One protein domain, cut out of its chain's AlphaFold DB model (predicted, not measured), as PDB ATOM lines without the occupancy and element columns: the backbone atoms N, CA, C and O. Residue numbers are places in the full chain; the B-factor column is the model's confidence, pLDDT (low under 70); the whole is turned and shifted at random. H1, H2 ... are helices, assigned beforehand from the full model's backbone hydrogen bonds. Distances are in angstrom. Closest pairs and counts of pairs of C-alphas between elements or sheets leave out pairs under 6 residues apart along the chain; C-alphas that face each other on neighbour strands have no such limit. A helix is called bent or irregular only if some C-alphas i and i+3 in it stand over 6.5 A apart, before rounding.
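Overview. This is residues 4 to 101 of the 262 residues of the protein "Putative periplasmic lipoprotein" of Nitrincola nitratireducens (UniProt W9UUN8). One long helix, H6, makes the long axis, and five short helices and their links gather along its first part as a small body, with H1, H3 and H4 packing on it. The last residues of H6, 91 to 101, stick out from this body as a free arm. The printed part has 98 residues with six named helices, in the order H1 to H6, and no named strand; the class is all helix. The whole is only just compact, close to loose, with a radius of gyration of the C-alphas of 14.8 A, and its elongated outline spans 48 by 29 by 25 A.

Along the chain. H6, residues 71 to 101, runs 43.5 A from C-alpha 71 at (31.580, 21.350, 127.547) to C-alpha 101 at (-4.444, 28.252, 104.231). It has a kink of 40 degrees near residue 95 and is neither bent nor irregular, but only just: C-alphas 92 and 95 are 6.2 A apart. H1, residues 4 to 10, begins at C-alpha 4 (12.972, 27.651, 105.388) and measures 11.7 A; it is irregular, with C-alphas 4 and 7 at 7.3 A. H2, residues 20 to 27, measures 10.3 A; H3, residues 37 to 42, 8.8 A; H4, residues 50 to 57, 10.2 A. H5, residues 62 to 66, measures 8.2 A and is neither bent nor irregular, but only just: C-alphas 62 and 65 are 6.0 A apart.

Arrangement. H6 touches H4 with residues 72 to 83 alone, at a shallow tilt of 21 degrees, opposite ways; their closest C-alphas, of Ile 76 and Ile 53, are 6.2 A apart. With residues 78 to 82 alone it touches H3, about perpendicular at 85 degrees, closest at the C-alphas of Leu 82 and Asp 37, 7.3 A. With residues 83 to 86 alone it touches H1, at a steep tilt of 42 degrees, opposite ways, closest at the C-alphas of Val 83 and Leu 10, 6.3 A. The helix packing is only just mostly crossed, with one of these three pairs at a shallow tilt. H2 and H6 are near each other, with 6 pairs of C-alphas within 10 A. H2 is close to H4 but not clearly touching, closest at the C-alphas of Thr 20 and Val 52, 7.0 A. H5 is close to H6 but not clearly touching, closest at the C-alphas of Phe 66 and Cys 73, 6.5 A. H1 and H3 are apart. In H2 and H4 every O i to N i+4 pair is within hydrogen-bond range; in H1 2 of 3 are, in H3 1 of 2, in H6 25 of 27, and in H5 0 of 1, beside 2 of 2 O i to N i+3 pairs.

Size, cuts and confidence. The two C-alphas farthest apart, of Glu 68 and Leu 101, are 49.3 A apart. Without residues 91 to 101 the body spans 36 by 26 by 20 A. The printed part has no cut and no long link; the links H4 to H5 and H5 to H6 are tight. The mean pLDDT of the printed part is 90.4; residue 4 and residues 67 to 69 are under 70.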
ATOM      1  N   TYR A   4      12.466  28.649 106.339       55.69
ATOM      2  CA  TYR A   4      12.972  27.651 105.388       55.69
ATOM      3  C   TYR A   4      14.117  26.761 105.894       55.69
ATOM      4  O   TYR A   4      14.456  25.789 105.229       55.69
ATOM      5  N   MET A   5      14.724  27.069 107.044       76.25
ATOM      6  CA  MET A   5      15.842  26.292 107.596       76.25
ATOM      7  C   MET A   5      15.491  25.569 108.901       76.25
ATOM      8  O   MET A   5      16.350  24.874 109.446       76.25
ATOM      9  N   ARG A   6      14.263  25.714 109.426       85.06
ATOM     10  CA  ARG A   6      13.869  25.097 110.706       85.06
ATOM     11  C   ARG A   6      13.860  23.569 110.639       85.06
ATOM     12  O   ARG A   6      14.318  22.931 111.580       85.06
ATOM     13  N   ASN A   7      13.435  22.983 109.517       88.25
ATOM     14  CA  ASN A   7      13.495  21.533 109.307       88.25
ATOM     15  C   ASN A   7      14.938  21.011 109.418       88.25
ATOM     16  O   ASN A   7      15.186  20.072 110.164       88.25
ATOM     17  N   TYR A   8      15.901  21.659 108.756       87.75
ATOM     18  CA  TYR A   8      17.306  21.279 108.845       87.75
ATOM     19  C   TYR A   8      17.897  21.590 110.223       87.75
ATOM     20  O   TYR A   8      18.812  20.900 110.653       87.75
ATOM     21  N   ALA A   9      17.382  22.596 110.933       90.12
ATOM     22  CA  ALA A   9      17.832  22.921 112.284       90.12
ATOM     23  C   ALA A   9      17.378  21.905 113.324       90.12
ATOM     24  O   ALA A   9      18.074  21.726 114.318       90.12
ATOM     25  N   LEU A  10      16.243  21.248 113.090       94.94
ATOM     26  CA  LEU A  10      15.778  20.122 113.890       94.94
ATOM     27  C   LEU A  10      16.438  18.815 113.443       94.94
ATOM     28  O   LEU A  10      16.887  18.047 114.285       94.94
ATOM     29  N   GLN A  11      16.537  18.585 112.133       94.31
ATOM     30  CA  GLN A  11      16.967  17.315 111.555       94.31
ATOM     31  C   GLN A  11      17.919  17.526 110.368       94.31
ATOM     32  O   GLN A  11      17.549  17.390 109.201       94.31
ATOM     33  N   TYR A  12      19.185  17.846 110.656       93.88
ATOM     34  CA  TYR A  12      20.238  17.881 109.638       93.88
ATOM     35  C   TYR A  12      20.744  16.470 109.308       93.88
ATOM     36  O   TYR A  12      21.763  16.007 109.824       93.88
ATOM     37  N   TRP A  13      20.021  15.779 108.432       94.19
ATOM     38  CA  TRP A  13      20.404  14.476 107.899       94.19
ATOM     39  C   TRP A  13      19.871  14.321 106.457       94.19
ATOM     40  O   TRP A  13      18.774  14.803 106.173       94.19
ATOM     41  N   PRO A  14      20.616  13.689 105.529       92.88
ATOM     42  CA  PRO A  14      21.968  13.153 105.691       92.88
ATOM     43  C   PRO A  14      23.055  14.242 105.652       92.88
ATOM     44  O   PRO A  14      23.069  15.110 104.776       92.88
ATOM     45  N   ASP A  15      24.044  14.150 106.547       91.12
ATOM     46  CA  ASP A  15      25.261  14.978 106.513       91.12
ATOM     47  C   ASP A  15      26.227  14.460 105.432       91.12
ATOM     48  O   ASP A  15      27.229  13.799 105.711       91.12
ATOM     49  N   LYS A  16      25.907  14.744 104.161       86.62
ATOM     50  CA  LYS A  16      26.656  14.252 102.985       86.62
ATOM     51  C   LYS A  16      28.149  14.593 103.020       86.62
ATOM     52  O   LYS A  16      28.953  13.885 102.422       86.62
ATOM     53  N   ARG A  17      28.518  15.697 103.680       87.94
ATOM     54  CA  ARG A  17      29.904  16.181 103.774       87.94
ATOM     55  C   ARG A  17      30.596  15.756 105.071       87.94
ATOM     56  O   ARG A  17      31.756  16.112 105.258       87.94
ATOM     57  N   ASN A  18      29.912  15.012 105.943       87.69
ATOM     58  CA  ASN A  18      30.407  14.584 107.250       87.69
ATOM     59  C   ASN A  18      31.035  15.751 108.041       87.69
ATOM     60  O   ASN A  18      32.155  15.664 108.551       87.69
ATOM     61  N   THR A  19      30.331  16.883 108.072       91.44
ATOM     62  CA  THR A  19      30.799  18.142 108.672       91.44
ATOM     63  C   THR A  19      30.586  18.190 110.181       91.44
ATOM     64  O   THR A  19      31.417  18.739 110.909       91.44
ATOM     65  N   THR A  20      29.520  17.550 110.663       92.62
ATOM     66  CA  THR A  20      29.097  17.527 112.070       92.62
ATOM     67  C   THR A  20      30.217  17.138 113.041       92.62
ATOM     68  O   THR A  20      30.424  17.872 114.007       92.62
ATOM     69  N   PRO A  21      31.014  16.069 112.815       92.31
ATOM     70  CA  PRO A  21      32.069  15.681 113.754       92.31
ATOM     71  C   PRO A  21      33.146  16.758 113.937       92.31
ATOM     72  O   PRO A  21      33.617  16.984 115.050       92.31
ATOM     73  N   ASN A  22      33.548  17.413 112.845       93.44
ATOM     74  CA  ASN A  22      34.618  18.408 112.870       93.44
ATOM     75  C   ASN A  22      34.143  19.720 113.495       93.44
ATOM     76  O   ASN A  22      34.863  20.308 114.303       93.44
ATOM     77  N   HIS A  23      32.924  20.150 113.165       95.44
ATOM     78  CA  HIS A  23      32.328  21.328 113.784       95.44
ATOM     79  C   HIS A  23      32.087  21.109 115.279       95.44
ATOM     80  O   HIS A  23      32.403  21.997 116.063       95.44
ATOM     81  N   LEU A  24      31.607  19.927 115.685       95.19
ATOM     82  CA  LEU A  24      31.363  19.613 117.094       95.19
ATOM     83  C   LEU A  24      32.666  19.622 117.898       95.19
ATOM     84  O   LEU A  24      32.745  20.291 118.920       95.19
ATOM     85  N   ARG A  25      33.724  18.970 117.394       93.88
ATOM     86  CA  ARG A  25      35.049  19.009 118.035       93.88
ATOM     87  C   ARG A  25      35.560  20.441 118.199       93.88
ATOM     88  O   ARG A  25      36.123  20.767 119.233       93.88
ATOM     89  N   SER A  26      35.366  21.283 117.185       94.62
ATOM     90  CA  SER A  26      35.809  22.682 117.220       94.62
ATOM     91  C   SER A  26      35.003  23.513 118.221       94.62
ATOM     92  O   SER A  26      35.580  24.310 118.948       94.62
ATOM     93  N   ALA A  27      33.686  23.300 118.291       94.75
ATOM     94  CA  ALA A  27      32.799  23.982 119.232       94.75
ATOM     95  C   ALA A  27      33.083  23.615 120.697       94.75
ATOM     96  O   ALA A  27      32.915  24.447 121.577       94.75
ATOM     97  N   LEU A  28      33.521  22.379 120.952       93.38
ATOM     98  CA  LEU A  28      33.836  21.879 122.293       93.38
ATOM     99  C   LEU A  28      35.296  22.122 122.713       93.38
ATOM    100  O   LEU A  28      35.663  21.790 123.836       93.38
ATOM    101  N   ALA A  29      36.137  22.663 121.824       93.50
ATOM    102  CA  ALA A  29      37.569  22.830 122.080       93.50
ATOM    103  C   ALA A  29      37.871  23.903 123.136       93.50
ATOM    104  O   ALA A  29      38.844  23.770 123.875       93.50
ATOM    105  N   ASP A  30      37.054  24.958 123.192       90.75
ATOM    106  CA  ASP A  30      37.148  25.989 124.221       90.75
ATOM    107  C   ASP A  30      36.150  25.679 125.351       90.75
ATOM    108  O   ASP A  30      34.934  25.788 125.135       90.75
ATOM    109  N   PRO A  31      36.630  25.294 126.551       85.75
ATOM    110  CA  PRO A  31      35.757  24.973 127.668       85.75
ATOM    111  C   PRO A  31      34.947  26.176 128.161       85.75
ATOM    112  O   PRO A  31      33.889  25.972 128.752       85.75
ATOM    113  N   GLU A  32      35.362  27.408 127.876       90.19
ATOM    114  CA  GLU A  32      34.643  28.616 128.289       90.19
ATOM    115  C   GLU A  32      33.521  29.007 127.309       90.19
ATOM    116  O   GLU A  32      32.820  29.998 127.523       90.19
ATOM    117  N   THR A  33      33.307  28.224 126.243       94.25
ATOM    118  CA  THR A  33      32.232  28.478 125.277       94.25
ATOM    119  C   THR A  33      30.860  28.459 125.956       94.25
ATOM    120  O   THR A  33      30.477  27.496 126.628       94.25
ATOM    121  N   VAL A  34      30.086  29.519 125.714       95.62
ATOM    122  CA  VAL A  34      28.680  29.631 126.111       95.62
ATOM    123  C   VAL A  34      27.801  29.200 124.936       95.62
ATOM    124  O   VAL A  34      27.851  29.800 123.865       95.62
ATOM    125  N   PHE A  35      27.000  28.153 125.132       96.25
ATOM    126  CA  PHE A  35      26.109  27.588 124.114       96.25
ATOM    127  C   PHE A  35      24.685  28.143 124.258       96.25
ATOM    128  O   PHE A  35      23.766  27.428 124.650       96.25
ATOM    129  N   ASP A  36      24.518  29.435 123.986       95.06
ATOM    130  CA  ASP A  36      23.240  30.153 124.048       95.06
ATOM    131  C   ASP A  36      22.671  30.470 122.647       95.06
ATOM    132  O   ASP A  36      23.222  30.080 121.612       95.06
ATOM    133  N   ASP A  37      21.563  31.214 122.593       92.38
ATOM    134  CA  ASP A  37      20.944  31.642 121.333       92.38
ATOM    135  C   ASP A  37      21.905  32.448 120.447       92.38
ATOM    136  O   ASP A  37      21.877  32.333 119.216       92.38
ATOM    137  N   ALA A  38      22.797  33.249 121.044       94.56
ATOM    138  CA  ALA A  38      23.770  34.032 120.294       94.56
ATOM    139  C   ALA A  38      24.793  33.120 119.605       94.56
ATOM    140  O   ALA A  38      25.094  33.341 118.427       94.56
ATOM    141  N   PHE A  39      25.261  32.068 120.281       96.06
ATOM    142  CA  PHE A  39      26.080  31.020 119.675       96.06
ATOM    143  C   PHE A  39      25.331  30.330 118.529       96.06
ATOM    144  O   PHE A  39      25.794  30.334 117.381       96.06
ATOM    145  N   PHE A  40      24.130  29.803 118.794       94.69
ATOM    146  CA  PHE A  40      23.390  29.037 117.793       94.69
ATOM    147  C   PHE A  40      22.928  29.886 116.603       94.69
ATOM    148  O   PHE A  40      22.821  29.376 115.489       94.69
ATOM    149  N   SER A  41      22.734  31.195 116.764       91.38
ATOM    150  CA  SER A  41      22.413  32.090 115.645       91.38
ATOM    151  C   SER A  41      23.548  32.227 114.617       91.38
ATOM    152  O   SER A  41      23.272  32.505 113.450       91.38
ATOM    153  N   ARG A  42      24.808  31.998 115.022       91.69
ATOM    154  CA  ARG A  42      26.010  32.221 114.195       91.69
ATOM    155  C   ARG A  42      26.606  30.942 113.616       91.69
ATOM    156  O   ARG A  42      27.326  31.004 112.624       91.69
ATOM    157  N   VAL A  43      26.333  29.796 114.232       92.25
ATOM    158  CA  VAL A  43      26.880  28.510 113.786       92.25
ATOM    159  C   VAL A  43      26.041  27.848 112.697       92.25
ATOM    160  O   VAL A  43      24.833  28.070 112.554       92.25
ATOM    161  N   GLY A  44      26.714  26.983 111.937       91.75
ATOM    162  CA  GLY A  44      26.099  26.168 110.901       91.75
ATOM    163  C   GLY A  44      25.088  25.157 111.442       91.75
ATOM    164  O   GLY A  44      25.087  24.785 112.615       91.75
ATOM    165  N   ILE A  45      24.238  24.684 110.536       92.19
ATOM    166  CA  ILE A  45      23.127  23.774 110.825       92.19
ATOM    167  C   ILE A  45      23.571  22.415 111.388       92.19
ATOM    168  O   ILE A  45      22.856  21.804 112.166       92.19
ATOM    169  N   SER A  46      24.796  21.987 111.069       93.62
ATOM    170  CA  SER A  46      25.398  20.745 111.566       93.62
ATOM    171  C   SER A  46      25.609  20.719 113.085       93.62
ATOM    172  O   SER A  46      25.933  19.677 113.634       93.62
ATOM    173  N   LEU A  47      25.521  21.871 113.760       95.81
ATOM    174  CA  LEU A  47      25.622  21.984 115.219       95.81
ATOM    175  C   LEU A  47      24.253  22.127 115.895       95.81
ATOM    176  O   LEU A  47      24.188  22.538 117.050       95.81
ATOM    177  N   LYS A  48      23.163  21.821 115.187       95.38
ATOM    178  CA  LYS A  48      21.790  22.005 115.666       95.38
ATOM    179  C   LYS A  48      20.993  20.710 115.516       95.38
ATOM    180  O   LYS A  48      21.293  19.887 114.651       95.38
ATOM    181  N   GLY A  49      19.975  20.560 116.357       95.81
ATOM    182  CA  GLY A  49      18.957  19.529 116.187       95.81
ATOM    183  C   GLY A  49      19.304  18.160 116.760       95.81
ATOM    184  O   GLY A  49      20.329  17.956 117.416       95.81
ATOM    185  N   PHE A  50      18.425  17.202 116.490       96.88
ATOM    186  CA  PHE A  50      18.522  15.840 116.998       96.88
ATOM    187  C   PHE A  50      19.788  15.094 116.553       96.88
ATOM    188  O   PHE A  50      20.359  14.412 117.400       96.88
ATOM    189  N   PRO A  51      20.313  15.224 115.314       95.69
ATOM    190  CA  PRO A  51      21.485  14.446 114.903       95.69
ATOM    191  C   PRO A  51      22.757  14.771 115.698       95.69
ATOM    192  O   PRO A  51      23.557  13.880 115.992       95.69
ATOM    193  N   VAL A  52      22.965  16.041 116.072       95.75
ATOM    194  CA  VAL A  52      24.119  16.408 116.908       95.75
ATOM    195  C   VAL A  52      23.891  16.022 118.369       95.75
ATOM    196  O   VAL A  52      24.831  15.560 119.009       95.75
ATOM    197  N   ILE A  53      22.655  16.123 118.877       95.62
ATOM    198  CA  ILE A  53      22.282  15.624 120.212       95.62
ATOM    199  C   ILE A  53      22.566  14.125 120.303       95.62
ATOM    200  O   ILE A  53      23.250  13.676 121.221       95.62
ATOM    201  N   GLU A  54      22.103  13.365 119.312       95.31
ATOM    202  CA  GLU A  54      22.320  11.928 119.213       95.31
ATOM    203  C   GLU A  54      23.817  11.606 119.245       95.31
ATOM    204  O   GLU A  54      24.266  10.741 119.991       95.31
ATOM    205  N   ARG A  55      24.619  12.344 118.471       93.12
ATOM    206  CA  ARG A  55      26.068  12.142 118.419       93.12
ATOM    207  C   ARG A  55      26.754  12.336 119.770       93.12
ATOM    208  O   ARG A  55      27.742  11.651 120.026       93.12
ATOM    209  N   VAL A  56      26.291  13.288 120.577       92.94
ATOM    210  CA  VAL A  56      26.886  13.560 121.888       92.94
ATOM    211  C   VAL A  56      26.401  12.535 122.918       92.94
ATOM    212  O   VAL A  56      27.211  12.051 123.699       92.94
ATOM    213  N   LEU A  57      25.116  12.165 122.904       92.25
ATOM    214  CA  LEU A  57      24.526  11.262 123.902       92.25
ATOM    215  C   LEU A  57      24.842   9.776 123.674       92.25
ATOM    216  O   LEU A  57      25.035   9.039 124.640       92.25
ATOM    217  N   PHE A  58      24.887   9.332 122.418       91.88
ATOM    218  CA  PHE A  58      25.022   7.920 122.053       91.88
ATOM    219  C   PHE A  58      26.452   7.613 121.599       91.88
ATOM    220  O   PHE A  58      26.742   7.409 120.415       91.88
ATOM    221  N   THR A  59      27.361   7.623 122.573       88.00
ATOM    222  CA  THR A  59      28.756   7.171 122.447       88.00
ATOM    223  C   THR A  59      28.936   5.811 123.129       88.00
ATOM    224  O   THR A  59      28.048   5.361 123.851       88.00
ATOM    225  N   GLU A  60      30.090   5.160 122.946       83.56
ATOM    226  CA  GLU A  60      30.417   3.918 123.674       83.56
ATOM    227  C   GLU A  60      30.421   4.118 125.201       83.56
ATOM    228  O   GLU A  60      30.004   3.236 125.946       83.56
ATOM    229  N   GLU A  61      30.842   5.296 125.671       81.25
ATOM    230  CA  GLU A  61      30.802   5.678 127.090       81.25
ATOM    231  C   GLU A  61      29.384   6.099 127.535       81.25
ATOM    232  O   GLU A  61      29.049   6.066 128.724       81.25
ATOM    233  N   GLY A  62      28.527   6.493 126.590       79.56
ATOM    234  CA  GLY A  62      27.166   6.960 126.823       79.56
ATOM    235  C   GLY A  62      27.091   8.123 127.815       79.56
ATOM    236  O   GLY A  62      27.995   8.952 127.927       79.56
ATOM    237  N   VAL A  63      26.009   8.160 128.598       76.00
ATOM    238  CA  VAL A  63      25.769   9.221 129.595       76.00
ATOM    239  C   VAL A  63      26.790   9.197 130.741       76.00
ATOM    240  O   VAL A  63      26.976  10.199 131.431       76.00
ATOM    241  N   SER A  64      27.508   8.084 130.932       75.38
ATOM    242  CA  SER A  64      28.558   7.994 131.956       75.38
ATOM    243  C   SER A  64      29.729   8.952 131.690       75.38
ATOM    244  O   SER A  64      30.406   9.372 132.629       75.38
ATOM    245  N   ALA A  65      29.888   9.411 130.444       71.88
ATOM    246  CA  ALA A  65      30.816  10.475 130.084       71.88
ATOM    247  C   ALA A  65      30.427  11.862 130.648       71.88
ATOM    248  O   ALA A  65      31.218  12.791 130.559       71.88
ATOM    249  N   PHE A  66      29.254  12.048 131.261       74.56
ATOM    250  CA  PHE A  66      28.780  13.364 131.732       74.56
ATOM    251  C   PHE A  66      28.886  13.583 133.249       74.56
ATOM    252  O   PHE A  66      28.230  14.466 133.794       74.56
ATOM    253  N   GLN A  67      29.713  12.805 133.955       69.75
ATOM    254  CA  GLN A  67      29.834  12.894 135.422       69.75
ATOM    255  C   GLN A  67      30.536  14.162 135.950       69.75
ATOM    256  O   GLN A  67      30.498  14.426 137.149       69.75
ATOM    257  N   GLU A  68      31.127  14.976 135.076       69.44
ATOM    258  CA  GLU A  68      31.747  16.265 135.410       69.44
ATOM    259  C   GLU A  68      31.133  17.382 134.544       69.44
ATOM    260  O   GLU A  68      30.558  17.077 133.495       69.44
ATOM    261  N   PRO A  69      31.222  18.673 134.933       68.38
ATOM    262  CA  PRO A  69      30.708  19.801 134.148       68.38
ATOM    263  C   PRO A  69      31.529  20.033 132.864       68.38
ATOM    264  O   PRO A  69      32.222  21.043 132.705       68.38
ATOM    265  N   ARG A  70      31.437  19.091 131.925       83.31
ATOM    266  CA  ARG A  70      32.149  19.119 130.652       83.31
ATOM    267  C   ARG A  70      31.439  20.022 129.627       83.31
ATOM    268  O   ARG A  70      30.227  20.248 129.747       83.31
ATOM    269  N   PRO A  71      32.163  20.547 128.625       89.50
ATOM    270  CA  PRO A  71      31.580  21.350 127.547       89.50
ATOM    271  C   PRO A  71      30.406  20.661 126.839       89.50
ATOM    272  O   PRO A  71      29.440  21.325 126.473       89.50
ATOM    273  N   GLU A  72      30.428  19.334 126.722       90.75
ATOM    274  CA  GLU A  72      29.374  18.530 126.104       90.75
ATOM    275  C   GLU A  72      28.031  18.651 126.834       90.75
ATOM    276  O   GLU A  72      26.992  18.744 126.184       90.75
ATOM    277  N   CYS A  73      28.038  18.708 128.172       89.75
ATOM    278  CA  CYS A  73      26.821  18.889 128.968       89.75
ATOM    279  C   CYS A  73      26.170  20.241 128.668       89.75
ATOM    280  O   CYS A  73      24.969  20.311 128.408       89.75
ATOM    281  N   ARG A  74      26.974  21.314 128.670       91.75
ATOM    282  CA  ARG A  74      26.495  22.665 128.346       91.75
ATOM    283  C   ARG A  74      26.017  22.743 126.899       91.75
ATOM    284  O   ARG A  74      24.989  23.359 126.632       91.75
ATOM    285  N   PHE A  75      26.724  22.086 125.980       94.38
ATOM    286  CA  PHE A  75      26.328  22.002 124.579       94.38
ATOM    287  C   PHE A  75      24.972  21.312 124.424       94.38
ATOM    288  O   PHE A  75      24.087  21.891 123.798       94.38
ATOM    289  N   ILE A  76      24.778  20.129 125.029       93.75
ATOM    290  CA  ILE A  76      23.501  19.394 124.997       93.75
ATOM    291  C   ILE A  76      22.371  20.252 125.563       93.75
ATOM    292  O   ILE A  76      21.312  20.329 124.945       93.75
ATOM    293  N   GLN A  77      22.583  20.915 126.704       93.38
ATOM    294  CA  GLN A  77      21.583  21.806 127.297       93.38
ATOM    295  C   GLN A  77      21.187  22.929 126.332       93.38
ATOM    296  O   GLN A  77      19.999  23.123 126.075       93.38
ATOM    297  N   GLY A  78      22.173  23.616 125.752       96.12
ATOM    298  CA  GLY A  78      21.947  24.698 124.798       96.12
ATOM    299  C   GLY A  78      21.207  24.248 123.537       96.12
ATOM    300  O   GLY A  78      20.202  24.847 123.157       96.12
ATOM    301  N   VAL A  79      21.651  23.161 122.897       96.81
ATOM    302  CA  VAL A  79      21.010  22.671 121.666       96.81
ATOM    303  C   VAL A  79      19.622  22.080 121.934       96.81
ATOM    304  O   VAL A  79      18.734  22.210 121.097       96.81
ATOM    305  N   SER A  80      19.395  21.482 123.108       96.69
ATOM    306  CA  SER A  80      18.071  20.978 123.499       96.69
ATOM    307  C   SER A  80      17.091  22.126 123.729       96.69
ATOM    308  O   SER A  80      15.946  22.039 123.294       96.69
ATOM    309  N   LEU A  81      17.547  23.224 124.342       96.81
ATOM    310  CA  LEU A  81      16.751  24.443 124.477       96.81
ATOM    311  C   LEU A  81      16.411  25.041 123.105       96.81
ATOM    312  O   LEU A  81      15.260  25.394 122.866       96.81
ATOM    313  N   LEU A  82      17.370  25.080 122.174       95.62
ATOM    314  CA  LEU A  82      17.114  25.503 120.795       95.62
ATOM    315  C   LEU A  82      16.031  24.642 120.121       95.62
ATOM    316  O   LEU A  82      15.155  25.182 119.444       95.62
ATOM    317  N   VAL A  83      16.094  23.316 120.279       96.50
ATOM    318  CA  VAL A  83      15.096  22.386 119.727       96.50
ATOM    319  C   VAL A  83      13.719  22.636 120.339       96.50
ATOM    320  O   VAL A  83      12.751  22.746 119.590       96.50
ATOM    321  N   ALA A  84      13.637  22.782 121.665       97.06
ATOM    322  CA  ALA A  84      12.389  23.076 122.368       97.06
ATOM    323  C   ALA A  84      11.771  24.399 121.890       97.06
ATOM    324  O   ALA A  84      10.633  24.409 121.430       97.06
ATOM    325  N   ASN A  85      12.558  25.480 121.867       95.00
ATOM    326  CA  ASN A  85      12.109  26.783 121.378       95.00
ATOM    327  C   ASN A  85      11.641  26.708 119.915       95.00
ATOM    328  O   ASN A  85      10.612  27.269 119.562       95.00
ATOM    329  N   THR A  86      12.362  25.974 119.059       93.94
ATOM    330  CA  THR A  86      11.970  25.803 117.649       93.94
ATOM    331  C   THR A  86      10.643  25.047 117.521       93.94
ATOM    332  O   THR A  86       9.835  25.380 116.655       93.94
ATOM    333  N   ALA A  87      10.403  24.034 118.359       94.00
ATOM    334  CA  ALA A  87       9.141  23.297 118.376       94.00
ATOM    335  C   ALA A  87       7.972  24.179 118.850       94.00
ATOM    336  O   ALA A  87       6.919  24.183 118.208       94.00
ATOM    337  N   ASP A  88       8.178  24.973 119.903       94.44
ATOM    338  CA  ASP A  88       7.183  25.921 120.420       94.44
ATOM    339  C   ASP A  88       6.850  27.015 119.392       94.44
ATOM    340  O   ASP A  88       5.682  27.347 119.176       94.44
ATOM    341  N   GLU A  89       7.861  27.541 118.695       92.94
ATOM    342  CA  GLU A  89       7.680  28.482 117.584       92.94
ATOM    343  C   GLU A  89       6.835  27.864 116.463       92.94
ATOM    344  O   GLU A  89       5.852  28.462 116.034       92.94
ATOM    345  N   ILE A  90       7.160  26.646 116.012       92.50
ATOM    346  CA  ILE A  90       6.382  25.959 114.966       92.50
ATOM    347  C   ILE A  90       4.934  25.752 115.417       92.50
ATOM    348  O   ILE A  90       4.010  26.018 114.648       92.50
ATOM    349  N   SER A  91       4.725  25.297 116.655       92.75
ATOM    350  CA  SER A  91       3.384  25.028 117.170       92.75
ATOM    351  C   SER A  91       2.549  26.300 117.310       92.75
ATOM    352  O   SER A  91       1.371  26.285 116.961       92.75
ATOM    353  N   SER A  92       3.132  27.385 117.826       92.25
ATOM    354  CA  SER A  92       2.422  28.656 118.024       92.25
ATOM    355  C   SER A  92       2.115  29.367 116.705       92.25
ATOM    356  O   SER A  92       1.039  29.940 116.541       92.25
ATOM    357  N   GLU A  93       3.018  29.292 115.729       93.12
ATOM    358  CA  GLU A  93       2.816  29.893 114.410       93.12
ATOM    359  C   GLU A  93       1.811  29.112 113.548       93.12
ATOM    360  O   GLU A  93       1.164  29.702 112.677       93.12
ATOM    361  N   TRP A  94       1.642  27.805 113.792       92.25
ATOM    362  CA  TRP A  94       0.746  26.951 113.007       92.25
ATOM    363  C   TRP A  94      -0.710  27.421 113.038       92.25
ATOM    364  O   TRP A  94      -1.387  27.378 112.011       92.25
ATOM    365  N   GLU A  95      -1.198  27.914 114.180       88.56
ATOM    366  CA  GLU A  95      -2.577  28.397 114.293       88.56
ATOM    367  C   GLU A  95      -2.828  29.571 113.338       88.56
ATOM    368  O   GLU A  95      -3.769  29.539 112.541       88.56
ATOM    369  N   ALA A  96      -1.936  30.564 113.329       89.19
ATOM    370  CA  ALA A  96      -2.023  31.696 112.412       89.19
ATOM    371  C   ALA A  96      -1.843  31.263 110.948       89.19
ATOM    372  O   ALA A  96      -2.588  31.709 110.072       89.19
ATOM    373  N   PHE A  97      -0.896  30.363 110.674       90.31
ATOM    374  CA  PHE A  97      -0.661  29.850 109.325       90.31
ATOM    375  C   PHE A  97      -1.865  29.064 108.783       90.31
ATOM    376  O   PHE A  97      -2.219  29.210 107.614       90.31
ATOM    377  N   SER A  98      -2.564  28.309 109.633       90.25
ATOM    378  CA  SER A  98      -3.772  27.575 109.244       90.25
ATOM    379  C   SER A  98      -4.877  28.501 108.722       90.25
ATOM    380  O   SER A  98      -5.546  28.169 107.746       90.25
ATOM    381  N   GLN A  99      -5.014  29.707 109.286       90.38
ATOM    382  CA  GLN A  99      -5.983  30.697 108.805       90.38
ATOM    383  C   GLN A  99      -5.625  31.227 107.414       90.38
ATOM    384  O   GLN A  99      -6.516  31.453 106.597       90.38
ATOM    385  N   VAL A 100      -4.328  31.364 107.112       89.81
ATOM    386  CA  VAL A 100      -3.852  31.739 105.770       89.81
ATOM    387  C   VAL A 100      -4.220  30.662 104.746       89.81
ATOM    388  O   VAL A 100      -4.666  30.992 103.649       89.81
ATOM    389  N   LEU A 101      -4.092  29.379 105.106       91.31
ATOM    390  CA  LEU A 101      -4.444  28.252 104.231       91.31
ATOM    391  C   LEU A 101      -5.950  28.177 103.932       91.31
ATOM    392  O   LEU A 101      -6.340  27.722 102.860       91.31
TER     393      LEU A 101